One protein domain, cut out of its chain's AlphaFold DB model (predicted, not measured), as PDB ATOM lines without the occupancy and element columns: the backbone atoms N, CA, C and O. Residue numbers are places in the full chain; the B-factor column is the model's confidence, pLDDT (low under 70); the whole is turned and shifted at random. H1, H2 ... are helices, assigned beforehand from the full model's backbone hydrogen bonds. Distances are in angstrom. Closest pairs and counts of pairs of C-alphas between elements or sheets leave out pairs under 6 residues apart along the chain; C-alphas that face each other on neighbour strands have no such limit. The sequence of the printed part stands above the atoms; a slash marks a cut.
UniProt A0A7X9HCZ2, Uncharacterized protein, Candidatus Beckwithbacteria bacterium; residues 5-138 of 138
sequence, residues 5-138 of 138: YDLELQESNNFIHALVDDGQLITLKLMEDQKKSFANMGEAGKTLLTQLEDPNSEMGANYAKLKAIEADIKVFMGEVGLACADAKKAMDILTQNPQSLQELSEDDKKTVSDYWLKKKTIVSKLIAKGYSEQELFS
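This is residues 5 to 138 of the 138 residues of an uncharacterized protein of Candidatus Beckwithbacteria bacterium (UniProt A0A7X9HCZ2). The two longest helices, H7 and H5, meet near their later ends as a wide V, and the short helix H2 sits inside it near the middle of the model, packing on H5. H6 crosses the earlier part of H7 at one end of the long axis, while H3 and H4 fold back as a helical hairpin beside the first part of H5 at the other end; H8 turns back from H7 to pack on H2, and H1 lies loosely at the side. The printed part has 134 residues with eight named helices, H1 to H8 in order, and no named strand: the class is all helix, and the packing is mostly crossed, with no touching pair at a shallow tilt. It is only just loose, close to compact, with a radius of gyration of the C-alphas of 17.4 A, and elongated, spanning 58 by 30 by 24 A.

H7, residues 106 to 129, is 34.5 A long, from C-alpha 106 at (29.973, -59.908, -16.090) to C-alpha 129 at (4.457, -36.947, -19.530). H5, residues 58 to 80, is 32.6 A long. H3, residues 26 to 38, measures 18.2 A, H6, residues 84 to 96, 18.1 A, and H4, residues 42 to 53, 16.4 A. The shorter helices are H1, residues 5 to 11, beginning at C-alpha 5 at (30.002, -44.368, -24.606), H2, residues 13 to 20, and H8, residues 133 to 137.

Residues 118 to 126 of H7 touch H5 at a steep tilt of 50 degrees, opposite ways; the closest C-alphas, of Phe 76 and Ile 122, are 5.7 A apart. Residues 108 to 115 of H7 touch H6 at 58 degrees, a steep tilt, closest at the C-alphas of Ala 90 and Val 112, 5.0 A. H2 and H5 are the hubs, touching four helices each; they only just touch each other, with 3 pairs of C-alphas within 8 A, the closest being Leu 19 and Ile 73 at 7.7 A. H2 touches H6 at the C-alphas of Val 20 and Cys 84, 5.0 A, H8 at Asn 14 and Phe 137, 6.1 A, and H3, about perpendicular at 89 degrees, at Asn 14 and Ile 26, 6.3 A. H3 and H4 form a hairpin at 37 degrees, only just steep; their closest C-alphas, of Phe 38 and Gly 45, are 4.1 A apart. H5 touches H3 at the C-alphas of Leu 28 and Leu 66, 6.0 A, and H4 at Leu 52 and Gly 60, 4.2 A. H1 and H2 meet only through their link. Each O i to N i+4 pair is within hydrogen-bond range in H2 to H8; in H1 it is 1 of 3, with 0 of 4 O i to N i+3 pairs.

The C-alphas of Glu 43 and Glu 106, the two farthest apart, are 58.4 A apart. The printed part has no cut, and no link is long. Mean pLDDT of the printed part is 78.8; residues 5 to 18, 21 to 23, 97 to 102 and 137 to 138 are under 70.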
ATOM      1  N   TYR A   5      29.394 -45.205 -25.633       47.53
ATOM      2  CA  TYR A   5      30.002 -44.368 -24.606       47.53
ATOM      3  C   TYR A   5      30.246 -42.910 -25.052       47.53
ATOM      4  O   TYR A   5      29.973 -42.001 -24.278       47.53
ATOM      5  N   ASP A   6      30.673 -42.655 -26.296       47.44
ATOM      6  CA  ASP A   6      30.908 -41.294 -26.821       47.44
ATOM      7  C   ASP A   6      29.609 -40.526 -27.114       47.44
ATOM      8  O   ASP A   6      29.570 -39.305 -26.980       47.44
ATOM      9  N   LEU A   7      28.541 -41.229 -27.510       45.78
ATOM     10  CA  LEU A   7      27.216 -40.630 -27.720       45.78
ATOM     11  C   LEU A   7      26.501 -40.361 -26.384       45.78
ATOM     12  O   LEU A   7      25.828 -39.347 -26.233       45.78
ATOM     13  N   GLU A   8      26.704 -41.219 -25.381       51.84
ATOM     14  CA  GLU A   8      26.024 -41.132 -24.084       51.84
ATOM     15  C   GLU A   8      26.699 -40.202 -23.063       51.84
ATOM     16  O   GLU A   8      25.994 -39.619 -22.233       51.84
ATOM     17  N   LEU A   9      28.027 -40.010 -23.122       50.31
ATOM     18  CA  LEU A   9      28.727 -39.036 -22.267       50.31
ATOM     19  C   LEU A   9      28.329 -37.587 -22.585       50.31
ATOM     20  O   LEU A   9      28.476 -36.705 -21.739       50.31
ATOM     21  N   GLN A  10      27.856 -37.336 -23.808       48.09
ATOM     22  CA  GLN A  10      27.514 -35.997 -24.279       48.09
ATOM     23  C   GLN A  10      26.037 -35.643 -24.055       48.09
ATOM     24  O   GLN A  10      25.730 -34.474 -23.844       48.09
ATOM     25  N   GLU A  11      25.131 -36.626 -24.048       48.25
ATOM     26  CA  GLU A  11      23.685 -36.363 -24.060       48.25
ATOM     27  C   GLU A  11      23.012 -36.205 -22.690       48.25
ATOM     28  O   GLU A  11      21.826 -35.913 -22.668       48.25
ATOM     29  N   SER A  12      23.660 -36.376 -21.527       55.22
ATOM     30  CA  SER A  12      22.861 -36.389 -20.283       55.22
ATOM     31  C   SER A  12      23.622 -36.197 -18.966       55.22
ATOM     32  O   SER A  12      23.283 -36.853 -17.977       55.22
ATOM     33  N   ASN A  13      24.602 -35.298 -18.869       57.69
ATOM     34  CA  ASN A  13      25.229 -35.052 -17.561       57.69
ATOM     35  C   ASN A  13      24.193 -34.606 -16.515       57.69
ATOM     36  O   ASN A  13      24.137 -35.190 -15.440       57.69
ATOM     37  N   ASN A  14      23.278 -33.690 -16.841       61.25
ATOM     38  CA  ASN A  14      22.315 -33.177 -15.858       61.25
ATOM     39  C   ASN A  14      21.337 -34.239 -15.339       61.25
ATOM     40  O   ASN A  14      21.108 -34.323 -14.133       61.25
ATOM     41  N   PHE A  15      20.803 -35.087 -16.219       66.44
ATOM     42  CA  PHE A  15      19.868 -36.134 -15.813       66.44
ATOM     43  C   PHE A  15      20.564 -37.336 -15.154       66.44
ATOM     44  O   PHE A  15      20.039 -37.882 -14.188       66.44
ATOM     45  N   ILE A  16      21.772 -37.722 -15.591       66.56
ATOM     46  CA  ILE A  16      22.567 -38.755 -14.900       66.56
ATOM     47  C   ILE A  16      22.948 -38.268 -13.503       66.56
ATOM     48  O   ILE A  16      22.780 -39.008 -12.536       66.56
ATOM     49  N   HIS A  17      23.408 -37.021 -13.384       67.12
ATOM     50  CA  HIS A  17      23.714 -36.423 -12.092       67.12
ATOM     51  C   HIS A  17      22.478 -36.343 -11.202       67.12
ATOM     52  O   HIS A  17      22.591 -36.688 -10.033       67.12
ATOM     53  N   ALA A  18      21.296 -36.023 -11.742       68.94
ATOM     54  CA  ALA A  18      20.060 -36.088 -10.966       68.94
ATOM     55  C   ALA A  18      19.804 -37.491 -10.403       68.94
ATOM     56  O   ALA A  18      19.507 -37.624  -9.226       68.94
ATOM     57  N   LEU A  19      19.983 -38.554 -11.193       71.69
ATOM     58  CA  LEU A  19      19.811 -39.927 -10.699       71.69
ATOM     59  C   LEU A  19      20.833 -40.319  -9.614       71.69
ATOM     60  O   LEU A  19      20.532 -41.166  -8.773       71.69
ATOM     61  N   VAL A  20      22.035 -39.737  -9.639       72.25
ATOM     62  CA  VAL A  20      23.124 -40.025  -8.688       72.25
ATOM     63  C   VAL A  20      23.013 -39.180  -7.409       72.25
ATOM     64  O   VAL A  20      23.254 -39.701  -6.319       72.25
ATOM     65  N   ASP A  21      22.586 -37.922  -7.517       69.69
ATOM     66  CA  ASP A  21      22.462 -36.949  -6.421       69.69
ATOM     67  C   ASP A  21      21.047 -36.938  -5.809       69.69
ATOM     68  O   ASP A  21      20.438 -35.893  -5.599       69.69
ATOM     69  N   ASP A  22      20.498 -38.115  -5.512       68.56
ATOM     70  CA  ASP A  22      19.196 -38.263  -4.835       68.56
ATOM     71  C   ASP A  22      17.991 -37.650  -5.570       68.56
ATOM     72  O   ASP A  22      17.045 -37.127  -4.981       68.56
ATOM     73  N   GLY A  23      18.029 -37.690  -6.897       66.81
ATOM     74  CA  GLY A  23      17.034 -37.062  -7.756       66.81
ATOM     75  C   GLY A  23      17.257 -35.564  -7.948       66.81
ATOM     76  O   GLY A  23      16.470 -34.967  -8.673       66.81
ATOM     77  N   GLN A  24      18.274 -34.939  -7.338       73.12
ATOM     78  CA  GLN A  24      18.470 -33.490  -7.398       73.12
ATOM     79  C   GLN A  24      19.159 -33.047  -8.693       73.12
ATOM     80  O   GLN A  24      20.334 -33.316  -8.931       73.12
ATOM     81  N   LEU A  25      18.444 -32.281  -9.519       78.19
ATOM     82  CA  LEU A  25      19.016 -31.649 -10.711       78.19
ATOM     83  C   LEU A  25      20.072 -30.605 -10.306       78.19
ATOM     84  O   LEU A  25      19.780 -29.694  -9.527       78.19
ATOM     85  N   ILE A  26      21.276 -30.674 -10.888       75.19
ATOM     86  CA  ILE A  26      22.367 -29.712 -10.627       75.19
ATOM     87  C   ILE A  26      21.903 -28.273 -10.879       75.19
ATOM     88  O   ILE A  26      22.167 -27.380 -10.073       75.19
ATOM     89  N   THR A  27      21.166 -28.048 -11.965       77.44
ATOM     90  CA  THR A  27      20.623 -26.732 -12.319       77.44
ATOM     91  C   THR A  27      19.646 -26.219 -11.260       77.44
ATOM     92  O   THR A  27      19.704 -25.048 -10.888       77.44
ATOM     93  N   LEU A  28      18.801 -27.094 -10.700       82.38
ATOM     94  CA  LEU A  28      17.898 -26.728  -9.605       82.38
ATOM     95  C   LEU A  28      18.688 -26.352  -8.350       82.38
ATOM     96  O   LEU A  28      18.421 -25.314  -7.750       82.38
ATOM     97  N   LYS A  29      19.695 -27.150  -7.986       82.62
ATOM     98  CA  LYS A  29      20.582 -26.866  -6.852       82.62
ATOM     99  C   LYS A  29      21.286 -25.518  -7.006       82.62
ATOM    100  O   LYS A  29      21.293 -24.725  -6.067       82.62
ATOM    101  N   LEU A  30      21.804 -25.221  -8.199       83.69
ATOM    102  CA  LEU A  30      22.418 -23.931  -8.507       83.69
ATOM    103  C   LEU A  30      21.422 -22.779  -8.319       83.69
ATOM    104  O   LEU A  30      21.771 -21.777  -7.697       83.69
ATOM    105  N   MET A  31      20.183 -22.924  -8.797       84.50
ATOM    106  CA  MET A  31      19.137 -21.915  -8.597       84.50
ATOM    107  C   MET A  31      18.749 -21.754  -7.122       84.50
ATOM    108  O   MET A  31      18.500 -20.637  -6.671       84.50
ATOM    109  N   GLU A  32      18.718 -22.833  -6.338       86.25
ATOM    110  CA  GLU A  32      18.454 -22.764  -4.897       86.25
ATOM    111  C   GLU A  32      19.590 -22.086  -4.125       86.25
ATOM    112  O   GLU A  32      19.336 -21.295  -3.213       86.25
ATOM    113  N   ASP A  33      20.839 -22.340  -4.501       86.19
ATOM    114  CA  ASP A  33      21.992 -21.680  -3.895       86.19
ATOM    115  C   ASP A  33      22.076 -20.203  -4.308       86.19
ATOM    116  O   ASP A  33      22.347 -19.339  -3.469       86.19
ATOM    117  N   GLN A  34      21.725 -19.874  -5.555       85.56
ATOM    118  CA  GLN A  34      21.525 -18.492  -5.997       85.56
ATOM    119  C   GLN A  34      20.408 -17.805  -5.204       85.56
ATOM    120  O   GLN A  34      20.618 -16.699  -4.709       85.56
ATOM    121  N   LYS A  35      19.268 -18.476  -4.979       85.50
ATOM    122  CA  LYS A  35      18.174 -17.967  -4.138       85.50
ATOM    123  C   LYS A  35      18.668 -17.619  -2.728       85.50
ATOM    124  O   LYS A  35      18.379 -16.534  -2.225       85.50
ATOM    125  N   LYS A  36      19.451 -18.498  -2.094       86.19
ATOM    126  CA  LYS A  36      20.058 -18.229  -0.774       86.19
ATOM    127  C   LYS A  36      21.026 -17.046  -0.818       86.19
ATOM    128  O   LYS A  36      21.058 -16.254   0.119       86.19
ATOM    129  N   SER A  37      21.799 -16.913  -1.895       84.69
ATOM    130  CA  SER A  37      22.722 -15.790  -2.084       84.69
ATOM    131  C   SER A  37      21.977 -14.459  -2.213       84.69
ATOM    132  O   SER A  37      22.307 -13.499  -1.516       84.69
ATOM    133  N   PHE A  38      20.899 -14.413  -3.005       86.38
ATOM    134  CA  PHE A  38      20.086 -13.209  -3.201       86.38
ATOM    135  C   PHE A  38      19.492 -12.673  -1.894       86.38
ATOM    136  O   PHE A  38      19.408 -11.458  -1.722       86.38
ATOM    137  N   ALA A  39      19.171 -13.540  -0.928       80.69
ATOM    138  CA  ALA A  39      18.692 -13.117   0.392       80.69
ATOM    139  C   ALA A  39      19.678 -12.199   1.142       80.69
ATOM    140  O   ALA A  39      19.252 -11.392   1.968       80.69
ATOM    141  N   ASN A  40      20.973 -12.260   0.813       83.94
ATOM    142  CA  ASN A  40      22.026 -11.473   1.454       83.94
ATOM    143  C   ASN A  40      22.487 -10.257   0.622       83.94
ATOM    144  O   ASN A  40      23.363  -9.516   1.061       83.94
ATOM    145  N   MET A  41      21.906 -10.019  -0.564       81.75
ATOM    146  CA  MET A  41      22.349  -8.984  -1.520       81.75
ATOM    147  C   MET A  41      21.567  -7.657  -1.432       81.75
ATOM    148  O   MET A  41      21.628  -6.830  -2.343       81.75
ATOM    149  N   GLY A  42      20.813  -7.431  -0.353       84.50
ATOM    150  CA  GLY A  42      20.072  -6.183  -0.147       84.50
ATOM    151  C   GLY A  42      18.942  -5.978  -1.165       84.50
ATOM    152  O   GLY A  42      18.163  -6.889  -1.436       84.50
ATOM    153  N   GLU A  43      18.811  -4.769  -1.710       83.75
ATOM    154  CA  GLU A  43      17.684  -4.386  -2.578       83.75
ATOM    155  C   GLU A  43      17.715  -5.079  -3.952       83.75
ATOM    156  O   GLU A  43      16.688  -5.572  -4.413       83.75
ATOM    157  N   ALA A  44      18.900  -5.234  -4.553       83.19
ATOM    158  CA  ALA A  44      19.074  -6.010  -5.786       83.19
ATOM    159  C   ALA A  44      18.708  -7.493  -5.584       83.19
ATOM    160  O   ALA A  44      18.058  -8.103  -6.433       83.19
ATOM    161  N   GLY A  45      19.068  -8.048  -4.423       83.81
ATOM    162  CA  GLY A  45      18.699  -9.402  -4.023       83.81
ATOM    163  C   GLY A  45      17.190  -9.609  -3.908       83.81
ATOM    164  O   GLY A  45      16.666 -10.602  -4.405       83.81
ATOM    165  N   LYS A  46      16.466  -8.641  -3.333       83.81
ATOM    166  CA  LYS A  46      14.997  -8.687  -3.251       83.81
ATOM    167  C   LYS A  46      14.341  -8.730  -4.627       83.81
ATOM    168  O   LYS A  46      13.437  -9.530  -4.825       83.81
ATOM    169  N   THR A  47      14.810  -7.930  -5.584       84.50
ATOM    170  CA  THR A  47      14.267  -7.940  -6.953       84.50
ATOM    171  C   THR A  47      14.472  -9.293  -7.637       84.50
ATOM    172  O   THR A  47      13.545  -9.813  -8.254       84.50
ATOM    173  N   LEU A  48      15.655  -9.897  -7.484       85.50
ATOM    174  CA  LEU A  48      15.961 -11.219  -8.042       85.50
ATOM    175  C   LEU A  48      15.165 -12.343  -7.364       85.50
ATOM    176  O   LEU A  48      14.709 -13.260  -8.043       85.50
ATOM    177  N   LEU A  49      14.947 -12.262  -6.049       86.75
ATOM    178  CA  LEU A  49      14.070 -13.190  -5.328       86.75
ATOM    179  C   LEU A  49      12.631 -13.099  -5.825       86.75
ATOM    180  O   LEU A  49      12.038 -14.130  -6.119       86.75
ATOM    181  N   THR A  50      12.103 -11.884  -5.982       87.19
ATOM    182  CA  THR A  50      10.757 -11.673  -6.525       87.19
ATOM    183  C   THR A  50      10.631 -12.263  -7.925       87.19
ATOM    184  O   THR A  50       9.634 -12.908  -8.214       87.19
ATOM    185  N   GLN A  51      11.649 -12.114  -8.784       86.50
ATOM    186  CA  GLN A  51      11.648 -12.766 -10.097       86.50
ATOM    187  C   GLN A  51      11.669 -14.293  -9.974       86.50
ATOM    188  O   GLN A  51      10.875 -14.959 -10.626       86.50
ATOM    189  N   LEU A  52      12.515 -14.871  -9.121       85.94
ATOM    190  CA  LEU A  52      12.573 -16.328  -8.940       85.94
ATOM    191  C   LEU A  52      11.280 -16.917  -8.344       85.94
ATOM    192  O   LEU A  52      10.974 -18.085  -8.573       85.94
ATOM    193  N   GLU A  53      10.540 -16.136  -7.560       85.25
ATOM    194  CA  GLU A  53       9.274 -16.546  -6.940       85.25
ATOM    195  C   GLU A  53       8.044 -16.247  -7.803       85.25
ATOM    196  O   GLU A  53       6.996 -16.849  -7.576       85.25
ATOM    197  N   ASP A  54       8.161 -15.366  -8.800       88.06
ATOM    198  CA  ASP A  54       7.093 -15.073  -9.752       88.06
ATOM    199  C   ASP A  54       7.043 -16.143 -10.859       88.06
ATOM    200  O   ASP A  54       7.932 -16.183 -11.717       88.06
ATOM    201  N   PRO A  55       5.995 -16.987 -10.907       81.81
ATOM    202  CA  PRO A  55       5.860 -18.034 -11.917       81.81
ATOM    203  C   PRO A  55       5.644 -17.493 -13.339       81.81
ATOM    204  O   PRO A  55       5.740 -18.265 -14.290       81.81
ATOM    205  N   ASN A  56       5.343 -16.199 -13.499       86.62
ATOM    206  CA  ASN A  56       5.209 -15.548 -14.805       86.62
ATOM    207  C   ASN A  56       6.532 -14.960 -15.310       86.62
ATOM    208  O   ASN A  56       6.612 -14.546 -16.468       86.62
ATOM    209  N   SER A  57       7.563 -14.904 -14.464       89.75
ATOM    210  CA  SER A  57       8.907 -14.547 -14.900       89.75
ATOM    211  C   SER A  57       9.592 -15.763 -15.524       89.75
ATOM    212  O   SER A  57       9.333 -16.906 -15.147       89.75
ATOM    213  N   GLU A  58      10.522 -15.530 -16.449       86.19
ATOM    214  CA  GLU A  58      11.313 -16.605 -17.056       86.19
ATOM    215  C   GLU A  58      12.092 -17.410 -15.998       86.19
ATOM    216  O   GLU A  58      12.147 -18.640 -16.050       86.19
ATOM    217  N   MET A  59      12.634 -16.726 -14.985       84.81
ATOM    218  CA  MET A  59      13.413 -17.355 -13.917       84.81
ATOM    219  C   MET A  59      12.535 -18.208 -12.991       84.81
ATOM    220  O   MET A  59      12.922 -19.324 -12.641       84.81
ATOM    221  N   GLY A  60      11.347 -17.726 -12.623       86.69
ATOM    222  CA  GLY A  60      10.413 -18.471 -11.776       86.69
ATOM    223  C   GLY A  60       9.728 -19.623 -12.512       86.69
ATOM    224  O   GLY A  60       9.598 -20.713 -11.950       86.69
ATOM    225  N   ALA A  61       9.383 -19.444 -13.791       87.12
ATOM    226  CA  ALA A  61       8.868 -20.515 -14.642       87.12
ATOM    227  C   ALA A  61       9.890 -21.654 -14.797       87.12
ATOM    228  O   ALA A  61       9.547 -22.825 -14.610       87.12
ATOM    229  N   ASN A  62      11.161 -21.321 -15.058       84.62
ATOM    230  CA  ASN A  62      12.243 -22.307 -15.126       84.62
ATOM    231  C   ASN A  62      12.463 -23.010 -13.778       84.62
ATOM    232  O   ASN A  62      12.596 -24.233 -13.744       84.62
ATOM    233  N   TYR A  63      12.423 -22.278 -12.660       85.56
ATOM    234  CA  TYR A  63      12.540 -22.864 -11.321       85.56
ATOM    235  C   TYR A  63      11.411 -23.860 -11.013       85.56
ATOM    236  O   TYR A  63      11.665 -24.980 -10.563       85.56
ATOM    237  N   ALA A  64      10.159 -23.483 -11.291       87.25
ATOM    238  CA  ALA A  64       8.996 -24.343 -11.084       87.25
ATOM    239  C   ALA A  64       9.058 -25.607 -11.955       87.25
ATOM    240  O   ALA A  64       8.752 -26.707 -11.494       87.25
ATOM    241  N   LYS A  65       9.505 -25.459 -13.202       85.88
ATOM    242  CA  LYS A  65       9.671 -26.562 -14.146       85.88
ATOM    243  C   LYS A  65      10.753 -27.545 -13.709       85.88
ATOM    244  O   LYS A  65      10.493 -28.744 -13.689       85.88
ATOM    245  N   LEU A  66      11.922 -27.056 -13.297       84.12
ATOM    246  CA  LEU A  66      12.994 -27.903 -12.769       84.12
ATOM    247  C   LEU A  66      12.539 -28.669 -11.521       84.12
ATOM    248  O   LEU A  66      12.824 -29.855 -11.403       84.12
ATOM    249  N   LYS A  67      11.758 -28.039 -10.631       86.50
ATOM    250  CA  LYS A  67      11.136 -28.741  -9.495       86.50
ATOM    251  C   LYS A  67      10.168 -29.841  -9.917       86.50
ATOM    252  O   LYS A  67      10.152 -30.899  -9.296       86.50
ATOM    253  N   ALA A  68       9.356 -29.597 -10.943       87.81
ATOM    254  CA  ALA A  68       8.424 -30.599 -11.449       87.81
ATOM    255  C   ALA A  68       9.168 -31.804 -12.049       87.81
ATOM    256  O   ALA A  68       8.857 -32.941 -11.701       87.81
ATOM    257  N   ILE A  69      10.199 -31.549 -12.865       86.06
ATOM    258  CA  ILE A  69      11.052 -32.600 -13.438       86.06
ATOM    259  C   ILE A  69      11.724 -33.403 -12.316       86.06
ATOM    260  O   ILE A  69      11.695 -34.628 -12.344       86.06
ATOM    261  N   GLU A  70      12.278 -32.735 -11.300       86.38
ATOM    262  CA  GLU A  70      12.907 -33.390 -10.144       86.38
ATOM    263  C   GLU A  70      11.936 -34.325  -9.402       86.38
ATOM    264  O   GLU A  70      12.259 -35.479  -9.107       86.38
ATOM    265  N   ALA A  71      10.722 -33.840  -9.122       87.69
ATOM    266  CA  ALA A  71       9.692 -34.622  -8.451       87.69
ATOM    267  C   ALA A  71       9.303 -35.862  -9.272       87.69
ATOM    268  O   ALA A  71       9.187 -36.957  -8.721       87.69
ATOM    269  N   ASP A  72       9.164 -35.712 -10.587       89.06
ATOM    270  CA  ASP A  72       8.816 -36.814 -11.480       89.06
ATOM    271  C   ASP A  72       9.941 -37.832 -11.634       89.06
ATOM    272  O   ASP A  72       9.680 -39.035 -11.636       89.06
ATOM    273  N   ILE A  73      11.196 -37.376 -11.681       86.12
ATOM    274  CA  ILE A  73      12.367 -38.255 -11.636       86.12
ATOM    275  C   ILE A  73      12.320 -39.113 -10.372       86.12
ATOM    276  O   ILE A  73      12.411 -40.334 -10.474       86.12
ATOM    277  N   LYS A  74      12.113 -38.507  -9.195       87.00
ATOM    278  CA  LYS A  74      12.043 -39.229  -7.912       87.00
ATOM    279  C   LYS A  74      10.909 -40.256  -7.889       87.00
ATOM    280  O   LYS A  74      11.113 -41.387  -7.447       87.00
ATOM    281  N   VAL A  75       9.734 -39.894  -8.407       89.81
ATOM    282  CA  VAL A  75       8.598 -40.819  -8.538       89.81
ATOM    283  C   VAL A  75       8.969 -42.001  -9.432       89.81
ATOM    284  O   VAL A  75       8.835 -43.154  -9.023       89.81
ATOM    285  N   PHE A  76       9.496 -41.739 -10.626       89.25
ATOM    286  CA  PHE A  76       9.817 -42.796 -11.580       89.25
ATOM    287  C   PHE A  76      10.999 -43.661 -11.144       89.25
ATOM    288  O   PHE A  76      10.971 -44.862 -11.406       89.25
ATOM    289  N   MET A  77      11.990 -43.107 -10.439       87.19
ATOM    290  CA  MET A  77      13.047 -43.877  -9.774       87.19
ATOM    291  C   MET A  77      12.459 -44.882  -8.782       87.19
ATOM    292  O   MET A  77      12.836 -46.054  -8.809       87.19
ATOM    293  N   GLY A  78      11.491 -44.449  -7.967       86.69
ATOM    294  CA  GLY A  78      10.761 -45.327  -7.054       86.69
ATOM    295  C   GLY A  78       9.996 -46.435  -7.784       86.69
ATOM    296  O   GLY A  78      10.076 -47.598  -7.397       86.69
ATOM    297  N   GLU A  79       9.313 -46.104  -8.881       90.31
ATOM    298  CA  GLU A  79       8.550 -47.076  -9.674       90.31
ATOM    299  C   GLU A  79       9.422 -48.136 -10.358       90.31
ATOM    300  O   GLU A  79       8.995 -49.282 -10.494       90.31
ATOM    301  N   VAL A  80      10.622 -47.771 -10.822       87.31
ATOM    302  CA  VAL A  80      11.543 -48.711 -11.489       87.31
ATOM    303  C   VAL A  80      12.533 -49.369 -10.522       87.31
ATOM    304  O   VAL A  80      13.368 -50.166 -10.952       87.31
ATOM    305  N   GLY A  81      12.463 -49.039  -9.228       85.88
ATOM    306  CA  GLY A  81      13.391 -49.538  -8.216       85.88
ATOM    307  C   GLY A  81      14.844 -49.164  -8.515       85.88
ATOM    308  O   GLY A  81      15.735 -50.009  -8.404       85.88
ATOM    309  N   LEU A  82      15.085 -47.931  -8.969       84.81
ATOM    310  CA  LEU A  82      16.431 -47.399  -9.158       84.81
ATOM    311  C   LEU A  82      16.840 -46.611  -7.915       84.81
ATOM    312  O   LEU A  82      16.391 -45.483  -7.720       84.81
ATOM    313  N   ALA A  83      17.698 -47.200  -7.084       84.00
ATOM    314  CA  ALA A  83      18.292 -46.486  -5.965       84.00
ATOM    315  C   ALA A  83      19.447 -45.594  -6.440       84.00
ATOM    316  O   ALA A  83      20.207 -45.952  -7.342       84.00
ATOM    317  N   CYS A  84      19.648 -44.466  -5.763       82.19
ATOM    318  CA  CYS A  84      20.747 -43.535  -6.038       82.19
ATOM    319  C   CYS A  84      22.117 -44.217  -5.868       82.19
ATOM    320  O   CYS A  84      23.054 -43.950  -6.614       82.19
ATOM    321  N   ALA A  85      22.218 -45.167  -4.930       82.56
ATOM    322  CA  ALA A  85      23.410 -45.990  -4.736       82.56
ATOM    323  C   ALA A  85      23.723 -46.881  -5.951       82.56
ATOM    324  O   ALA A  85      24.892 -47.033  -6.302       82.56
ATOM    325  N   ASP A  86      22.699 -47.422  -6.619       83.25
ATOM    326  CA  ASP A  86      22.871 -48.247  -7.821       83.25
ATOM    327  C   ASP A  86      23.287 -47.383  -9.015       83.25
ATOM    328  O   ASP A  86      24.200 -47.748  -9.757       83.25
ATOM    329  N   ALA A  87      22.674 -46.202  -9.158       80.94
ATOM    330  CA  ALA A  87      23.064 -45.210 -10.158       80.94
ATOM    331  C   ALA A  87      24.518 -44.757  -9.966       80.94
ATOM    332  O   ALA A  87      25.292 -44.722 -10.923       80.94
ATOM    333  N   LYS A  88      24.912 -44.482  -8.719       82.94
ATOM    334  CA  LYS A  88      26.285 -44.120  -8.365       82.94
ATOM    335  C   LYS A  88      27.263 -45.249  -8.669       82.94
ATOM    336  O   LYS A  88      28.276 -45.008  -9.310       82.94
ATOM    337  N   LYS A  89      26.938 -46.483  -8.276       83.25
ATOM    338  CA  LYS A  89      27.778 -47.655  -8.544       83.25
ATOM    339  C   LYS A  89      27.999 -47.850 -10.047       83.25
ATOM    340  O   LYS A  89      29.130 -48.074 -10.468       83.25
ATOM    341  N   ALA A  90      26.945 -47.741 -10.854       80.06
ATOM    342  CA  ALA A  90      27.057 -47.826 -12.308       80.06
ATOM    343  C   ALA A  90      27.930 -46.698 -12.886       80.06
ATOM    344  O   ALA A  90      28.769 -46.957 -13.747       80.06
ATOM    345  N   MET A  91      27.782 -45.470 -12.380       78.19
ATOM    346  CA  MET A  91      28.599 -44.327 -12.794       78.19
ATOM    347  C   MET A  91      30.075 -44.484 -12.405       78.19
ATOM    348  O   MET A  91      30.957 -44.178 -13.207       78.19
ATOM    349  N   ASP A  92      30.358 -44.999 -11.208       80.31
ATOM    350  CA  ASP A  92      31.718 -45.269 -10.735       80.31
ATOM    351  C   ASP A  92      32.401 -46.321 -11.625       80.31
ATOM    352  O   ASP A  92      33.535 -46.118 -12.059       80.31
ATOM    353  N   ILE A  93      31.687 -47.398 -11.981       77.69
ATOM    354  CA  ILE A  93      32.168 -48.438 -12.907       77.69
ATOM    355  C   ILE A  93      32.516 -47.841 -14.279       77.69
ATOM    356  O   ILE A  93      33.580 -48.139 -14.827       77.69
ATOM    357  N   LEU A  94      31.632 -46.995 -14.821       74.19
ATOM    358  CA  LEU A  94      31.819 -46.331 -16.115       74.19
ATOM    359  C   LEU A  94      32.996 -45.347 -16.089       74.19
ATOM    360  O   LEU A  94      33.799 -45.323 -17.016       74.19
ATOM    361  N   THR A  95      33.136 -44.576 -15.009       73.75
ATOM    362  CA  THR A  95      34.211 -43.583 -14.849       73.75
ATOM    363  C   THR A  95      35.581 -44.245 -14.698       73.75
ATOM    364  O   THR A  95      36.579 -43.737 -15.206       73.75
ATOM    365  N   GLN A  96      35.644 -45.384 -14.004       72.44
ATOM    366  CA  GLN A  96      36.893 -46.109 -13.760       72.44
ATOM    367  C   GLN A  96      37.387 -46.902 -14.976       72.44
ATOM    368  O   GLN A  96      38.584 -47.168 -15.065       72.44
ATOM    369  N   ASN A  97      36.506 -47.243 -15.923       65.00
ATOM    370  CA  ASN A  97      36.845 -48.040 -17.106       65.00
ATOM    371  C   ASN A  97      36.422 -47.332 -18.406       65.00
ATOM    372  O   ASN A  97      35.533 -47.810 -19.113       65.00
ATOM    373  N   PRO A  98      37.077 -46.214 -18.769       58.38
ATOM    374  CA  PRO A  98      36.689 -45.401 -19.921       58.38
ATOM    375  C   PRO A  98      36.972 -46.061 -21.282       58.38
ATOM    376  O   PRO A  98      36.673 -45.463 -22.312       58.38
ATOM    377  N   GLN A  99      37.596 -47.248 -21.317       54.25
ATOM    378  CA  GLN A  99      38.130 -47.833 -22.552       54.25
ATOM    379  C   GLN A  99      37.214 -48.861 -23.227       54.25
ATOM    380  O   GLN A  99      37.214 -48.897 -24.455       54.25
ATOM    381  N   SER A 100      36.381 -49.628 -22.508       60.78
ATOM    382  CA  SER A 100      35.217 -50.313 -23.102       60.78
ATOM    383  C   SER A 100      34.363 -51.060 -22.069       60.78
ATOM    384  O   SER A 100      34.872 -51.703 -21.156       60.78
ATOM    385  N   LEU A 101      33.045 -51.116 -22.303       62.38
ATOM    386  CA  LEU A 101      32.125 -52.035 -21.608       62.38
ATOM    387  C   LEU A 101      32.515 -53.521 -21.763       62.38
ATOM    388  O   LEU A 101      32.014 -54.365 -21.025       62.38
ATOM    389  N   GLN A 102      33.354 -53.871 -22.744       63.88
ATOM    390  CA  GLN A 102      33.724 -55.259 -23.042       63.88
ATOM    391  C   GLN A 102      34.709 -55.839 -22.021       63.88
ATOM    392  O   GLN A 102      34.645 -57.040 -21.753       63.88
ATOM    393  N   GLU A 103      35.549 -54.988 -21.429       70.81
ATOM    394  CA  GLU A 103      36.556 -55.346 -20.421       70.81
ATOM    395  C   GLU A 103      35.988 -55.437 -19.001       70.81
ATOM    396  O   GLU A 103      36.643 -55.955 -18.098       70.81
ATOM    397  N   LEU A 104      34.749 -54.977 -18.806       72.00
ATOM    398  CA  LEU A 104      34.046 -55.108 -17.538       72.00
ATOM    399  C   LEU A 104      33.789 -56.577 -17.190       72.00
ATOM    400  O   LEU A 104      33.521 -57.417 -18.060       72.00
ATOM    401  N   SER A 105      33.799 -56.867 -15.890       83.31
ATOM    402  CA  SER A 105      33.325 -58.151 -15.380       83.31
ATOM    403  C   SER A 105      31.851 -58.363 -15.756       83.31
ATOM    404  O   SER A 105      31.111 -57.406 -15.995       83.31
ATOM    405  N   GLU A 106      31.390 -59.614 -15.810       82.50
ATOM    406  CA  GLU A 106      29.973 -59.908 -16.090       82.50
ATOM    407  C   GLU A 106      29.030 -59.238 -15.070       82.50
ATOM    408  O   GLU A 106      27.950 -58.768 -15.433       82.50
ATOM    409  N   ASP A 107      29.465 -59.107 -13.814       84.62
ATOM    410  CA  ASP A 107      28.708 -58.426 -12.760       84.62
ATOM    411  C   ASP A 107      28.642 -56.904 -12.970       84.62
ATOM    412  O   ASP A 107      27.592 -56.283 -12.757       84.62
ATOM    413  N   ASP A 108      29.731 -56.295 -13.438       80.62
ATOM    414  CA  ASP A 108      29.780 -54.867 -13.757       80.62
ATOM    415  C   ASP A 108      28.960 -54.553 -15.008       80.62
ATOM    416  O   ASP A 108      28.164 -53.612 -15.006       80.62
ATOM    417  N   LYS A 109      29.055 -55.395 -16.047       78.81
ATOM    418  CA  LYS A 109      28.197 -55.310 -17.238       78.81
ATOM    419  C   LYS A 109      26.730 -55.393 -16.860       78.81
ATOM    420  O   LYS A 109      25.931 -54.604 -17.359       78.81
ATOM    421  N   LYS A 110      26.366 -56.320 -15.970       83.12
ATOM    422  CA  LYS A 110      24.993 -56.465 -15.484       83.12
ATOM    423  C   LYS A 110      24.537 -55.233 -14.705       83.12
ATOM    424  O   LYS A 110      23.438 -54.751 -14.954       83.12
ATOM    425  N   THR A 111      25.379 -54.707 -13.815       83.38
ATOM    426  CA  THR A 111      25.087 -53.495 -13.029       83.38
ATOM    427  C   THR A 111      24.848 -52.292 -13.943       83.38
ATOM    428  O   THR A 111      23.836 -51.604 -13.821       83.38
ATOM    429  N   VAL A 112      25.742 -52.073 -14.908       80.50
ATOM    430  CA  VAL A 112      25.640 -50.976 -15.873       80.50
ATOM    431  C   VAL A 112      24.433 -51.165 -16.798       80.50
ATOM    432  O   VAL A 112      23.695 -50.216 -17.042       80.50
ATOM    433  N   SER A 113      24.164 -52.387 -17.264       81.06
ATOM    434  CA  SER A 113      23.013 -52.677 -18.134       81.06
ATOM    435  C   SER A 113      21.670 -52.477 -17.427       81.06
ATOM    436  O   SER A 113      20.754 -51.897 -18.011       81.06
ATOM    437  N   ASP A 114      21.541 -52.925 -16.174       84.31
ATOM    438  CA  ASP A 114      20.335 -52.710 -15.362       84.31
ATOM    439  C   ASP A 114      20.092 -51.215 -15.121       84.31
ATOM    440  O   ASP A 114      18.982 -50.716 -15.327       84.31
ATOM    441  N   TYR A 115      21.157 -50.478 -14.790       84.38
ATOM    442  CA  TYR A 115      21.116 -49.023 -14.687       84.38
ATOM    443  C   TYR A 115      20.613 -48.371 -15.984       84.38
ATOM    444  O   TYR A 115      19.673 -47.576 -15.942       84.38
ATOM    445  N   TRP A 116      21.169 -48.741 -17.142       79.81
ATOM    446  CA  TRP A 116      20.767 -48.194 -18.441       79.81
ATOM    447  C   TRP A 116      19.302 -48.466 -18.781       79.81
ATOM    448  O   TRP A 116      18.591 -47.566 -19.235       79.81
ATOM    449  N   LEU A 117      18.824 -49.685 -18.532       83.94
ATOM    450  CA  LEU A 117      17.428 -50.059 -18.767       83.94
ATOM    451  C   LEU A 117      16.470 -49.239 -17.897       83.94
ATOM    452  O   LEU A 117      15.473 -48.701 -18.394       83.94
ATOM    453  N   LYS A 118      16.789 -49.089 -16.609       86.12
ATOM    454  CA  LYS A 118      15.998 -48.283 -15.670       86.12
ATOM    455  C   LYS A 118      16.028 -46.803 -16.043       86.12
ATOM    456  O   LYS A 118      14.969 -46.188 -16.155       86.12
ATOM    457  N   LYS A 119      17.209 -46.254 -16.346       84.12
ATOM    458  CA  LYS A 119      17.397 -44.879 -16.835       84.12
ATOM    459  C   LYS A 119      16.528 -44.606 -18.065       84.12
ATOM    460  O   LYS A 119      15.748 -43.659 -18.071       84.12
ATOM    461  N   LYS A 120      16.605 -45.467 -19.085       82.81
ATOM    462  CA  LYS A 120      15.815 -45.343 -20.319       82.81
ATOM    463  C   LYS A 120      14.311 -45.388 -20.049       82.81
ATOM    464  O   LYS A 120      13.550 -44.657 -20.682       82.81
ATOM    465  N   THR A 121      13.885 -46.215 -19.097       86.25
ATOM    466  CA  THR A 121      12.480 -46.293 -18.677       86.25
ATOM    467  C   THR A 121      12.014 -44.979 -18.051       86.25
ATOM    468  O   THR A 121      10.951 -44.484 -18.418       86.25
ATOM    469  N   ILE A 122      12.815 -44.379 -17.166       85.94
ATOM    470  CA  ILE A 122      12.505 -43.080 -16.547       85.94
ATOM    471  C   ILE A 122      12.405 -41.984 -17.617       85.94
ATOM    472  O   ILE A 122      11.405 -41.275 -17.662       85.94
ATOM    473  N   VAL A 123      13.389 -41.888 -18.521       85.12
ATOM    474  CA  VAL A 123      13.371 -40.914 -19.630       85.12
ATOM    475  C   VAL A 123      12.121 -41.092 -20.491       85.12
ATOM    476  O   VAL A 123      11.416 -40.127 -20.769       85.12
ATOM    477  N   SER A 124      11.787 -42.332 -20.854       85.88
ATOM    478  CA  SER A 124      10.596 -42.621 -21.663       85.88
ATOM    479  C   SER A 124       9.304 -42.183 -20.962       85.88
ATOM    480  O   SER A 124       8.400 -41.666 -21.614       85.88
ATOM    481  N   LYS A 125       9.216 -42.348 -19.635       88.69
ATOM    482  CA  LYS A 125       8.072 -41.880 -18.838       88.69
ATOM    483  C   LYS A 125       7.994 -40.355 -18.764       88.69
ATOM    484  O   LYS A 125       6.900 -39.809 -18.859       88.69
ATOM    485  N   LEU A 126       9.131 -39.670 -18.646       87.06
ATOM    486  CA  LEU A 126       9.193 -38.204 -18.661       87.06
ATOM    487  C   LEU A 126       8.765 -37.640 -20.018       87.06
ATOM    488  O   LEU A 126       7.934 -36.734 -20.070       87.06
ATOM    489  N   ILE A 127       9.241 -38.233 -21.114       87.19
ATOM    490  CA  ILE A 127       8.814 -37.860 -22.466       87.19
ATOM    491  C   ILE A 127       7.313 -38.112 -22.646       87.19
ATOM    492  O   ILE A 127       6.592 -37.242 -23.130       87.19
ATOM    493  N   ALA A 128       6.804 -39.260 -22.184       88.88
ATOM    494  CA  ALA A 128       5.372 -39.562 -22.228       88.88
ATOM    495  C   ALA A 128       4.520 -38.588 -21.392       88.88
ATOM    496  O   ALA A 128       3.351 -38.370 -21.708       88.88
ATOM    497  N   LYS A 129       5.098 -37.986 -20.345       87.94
ATOM    498  CA  LYS A 129       4.457 -36.947 -19.530       87.94
ATOM    499  C   LYS A 129       4.457 -35.564 -20.201       87.94
ATOM    500  O   LYS A 129       3.715 -34.685 -19.770       87.94
ATOM    501  N   GLY A 130       5.223 -35.395 -21.278       86.88
ATOM    502  CA  GLY A 130       5.250 -34.184 -22.097       86.88
ATOM    503  C   GLY A 130       6.537 -33.370 -21.988       86.88
ATOM    504  O   GLY A 130       6.582 -32.279 -22.549       86.88
ATOM    505  N   TYR A 131       7.570 -33.875 -21.303       85.38
ATOM    506  CA  TYR A 131       8.886 -33.236 -21.305       85.38
ATOM    507  C   TYR A 131       9.617 -33.507 -22.622       85.38
ATOM    508  O   TYR A 131       9.669 -34.632 -23.115       85.38
ATOM    509  N   SER A 132      10.206 -32.471 -23.195       82.75
ATOM    510  CA  SER A 132      11.099 -32.571 -24.343       82.75
ATOM    511  C   SER A 132      12.491 -33.039 -23.920       82.75
ATOM    512  O   SER A 132      12.936 -32.803 -22.799       82.75
ATOM    513  N   GLU A 133      13.220 -33.650 -24.850       75.44
ATOM    514  CA  GLU A 133      14.611 -34.059 -24.630       75.44
ATOM    515  C   GLU A 133      15.497 -32.872 -24.237       75.44
ATOM    516  O   GLU A 133      16.316 -32.994 -23.331       75.44
ATOM    517  N   GLN A 134      15.271 -31.696 -24.832       75.62
ATOM    518  CA  GLN A 134      15.980 -30.479 -24.437       75.62
ATOM    519  C   GLN A 134      15.782 -30.170 -22.955       75.62
ATOM    520  O   GLN A 134      16.754 -29.889 -22.282       75.62
ATOM    521  N   GLU A 135      14.570 -30.281 -22.416       74.38
ATOM    522  CA  GLU A 135      14.306 -29.976 -21.001       74.38
ATOM    523  C   GLU A 135      14.925 -30.987 -20.031       74.38
ATOM    524  O   GLU A 135      15.177 -30.650 -18.876       74.38
ATOM    525  N   LEU A 136      15.133 -32.225 -20.479       72.31
ATOM    526  CA  LEU A 136      15.711 -33.292 -19.665       72.31
ATOM    527  C   LEU A 136      17.243 -33.280 -19.699       72.31
ATOM    528  O   LEU A 136      17.878 -33.719 -18.739       72.31
ATOM    529  N   PHE A 137      17.829 -32.793 -20.792       69.31
ATOM    530  CA  PHE A 137      19.258 -32.920 -21.074       69.31
ATOM    531  C   PHE A 137      20.020 -31.586 -21.173       69.31
ATOM    532  O   PHE A 137      21.250 -31.618 -21.207       69.31
ATOM    533  N   SER A 138      19.334 -30.433 -21.181       59.78
ATOM    534  CA  SER A 138      19.940 -29.088 -21.071       59.78
ATOM    535  C   SER A 138      20.456 -28.787 -19.675       59.78
ATOM    536  O   SER A 138      21.501 -28.114 -19.558       59.78
TER     537      SER A 138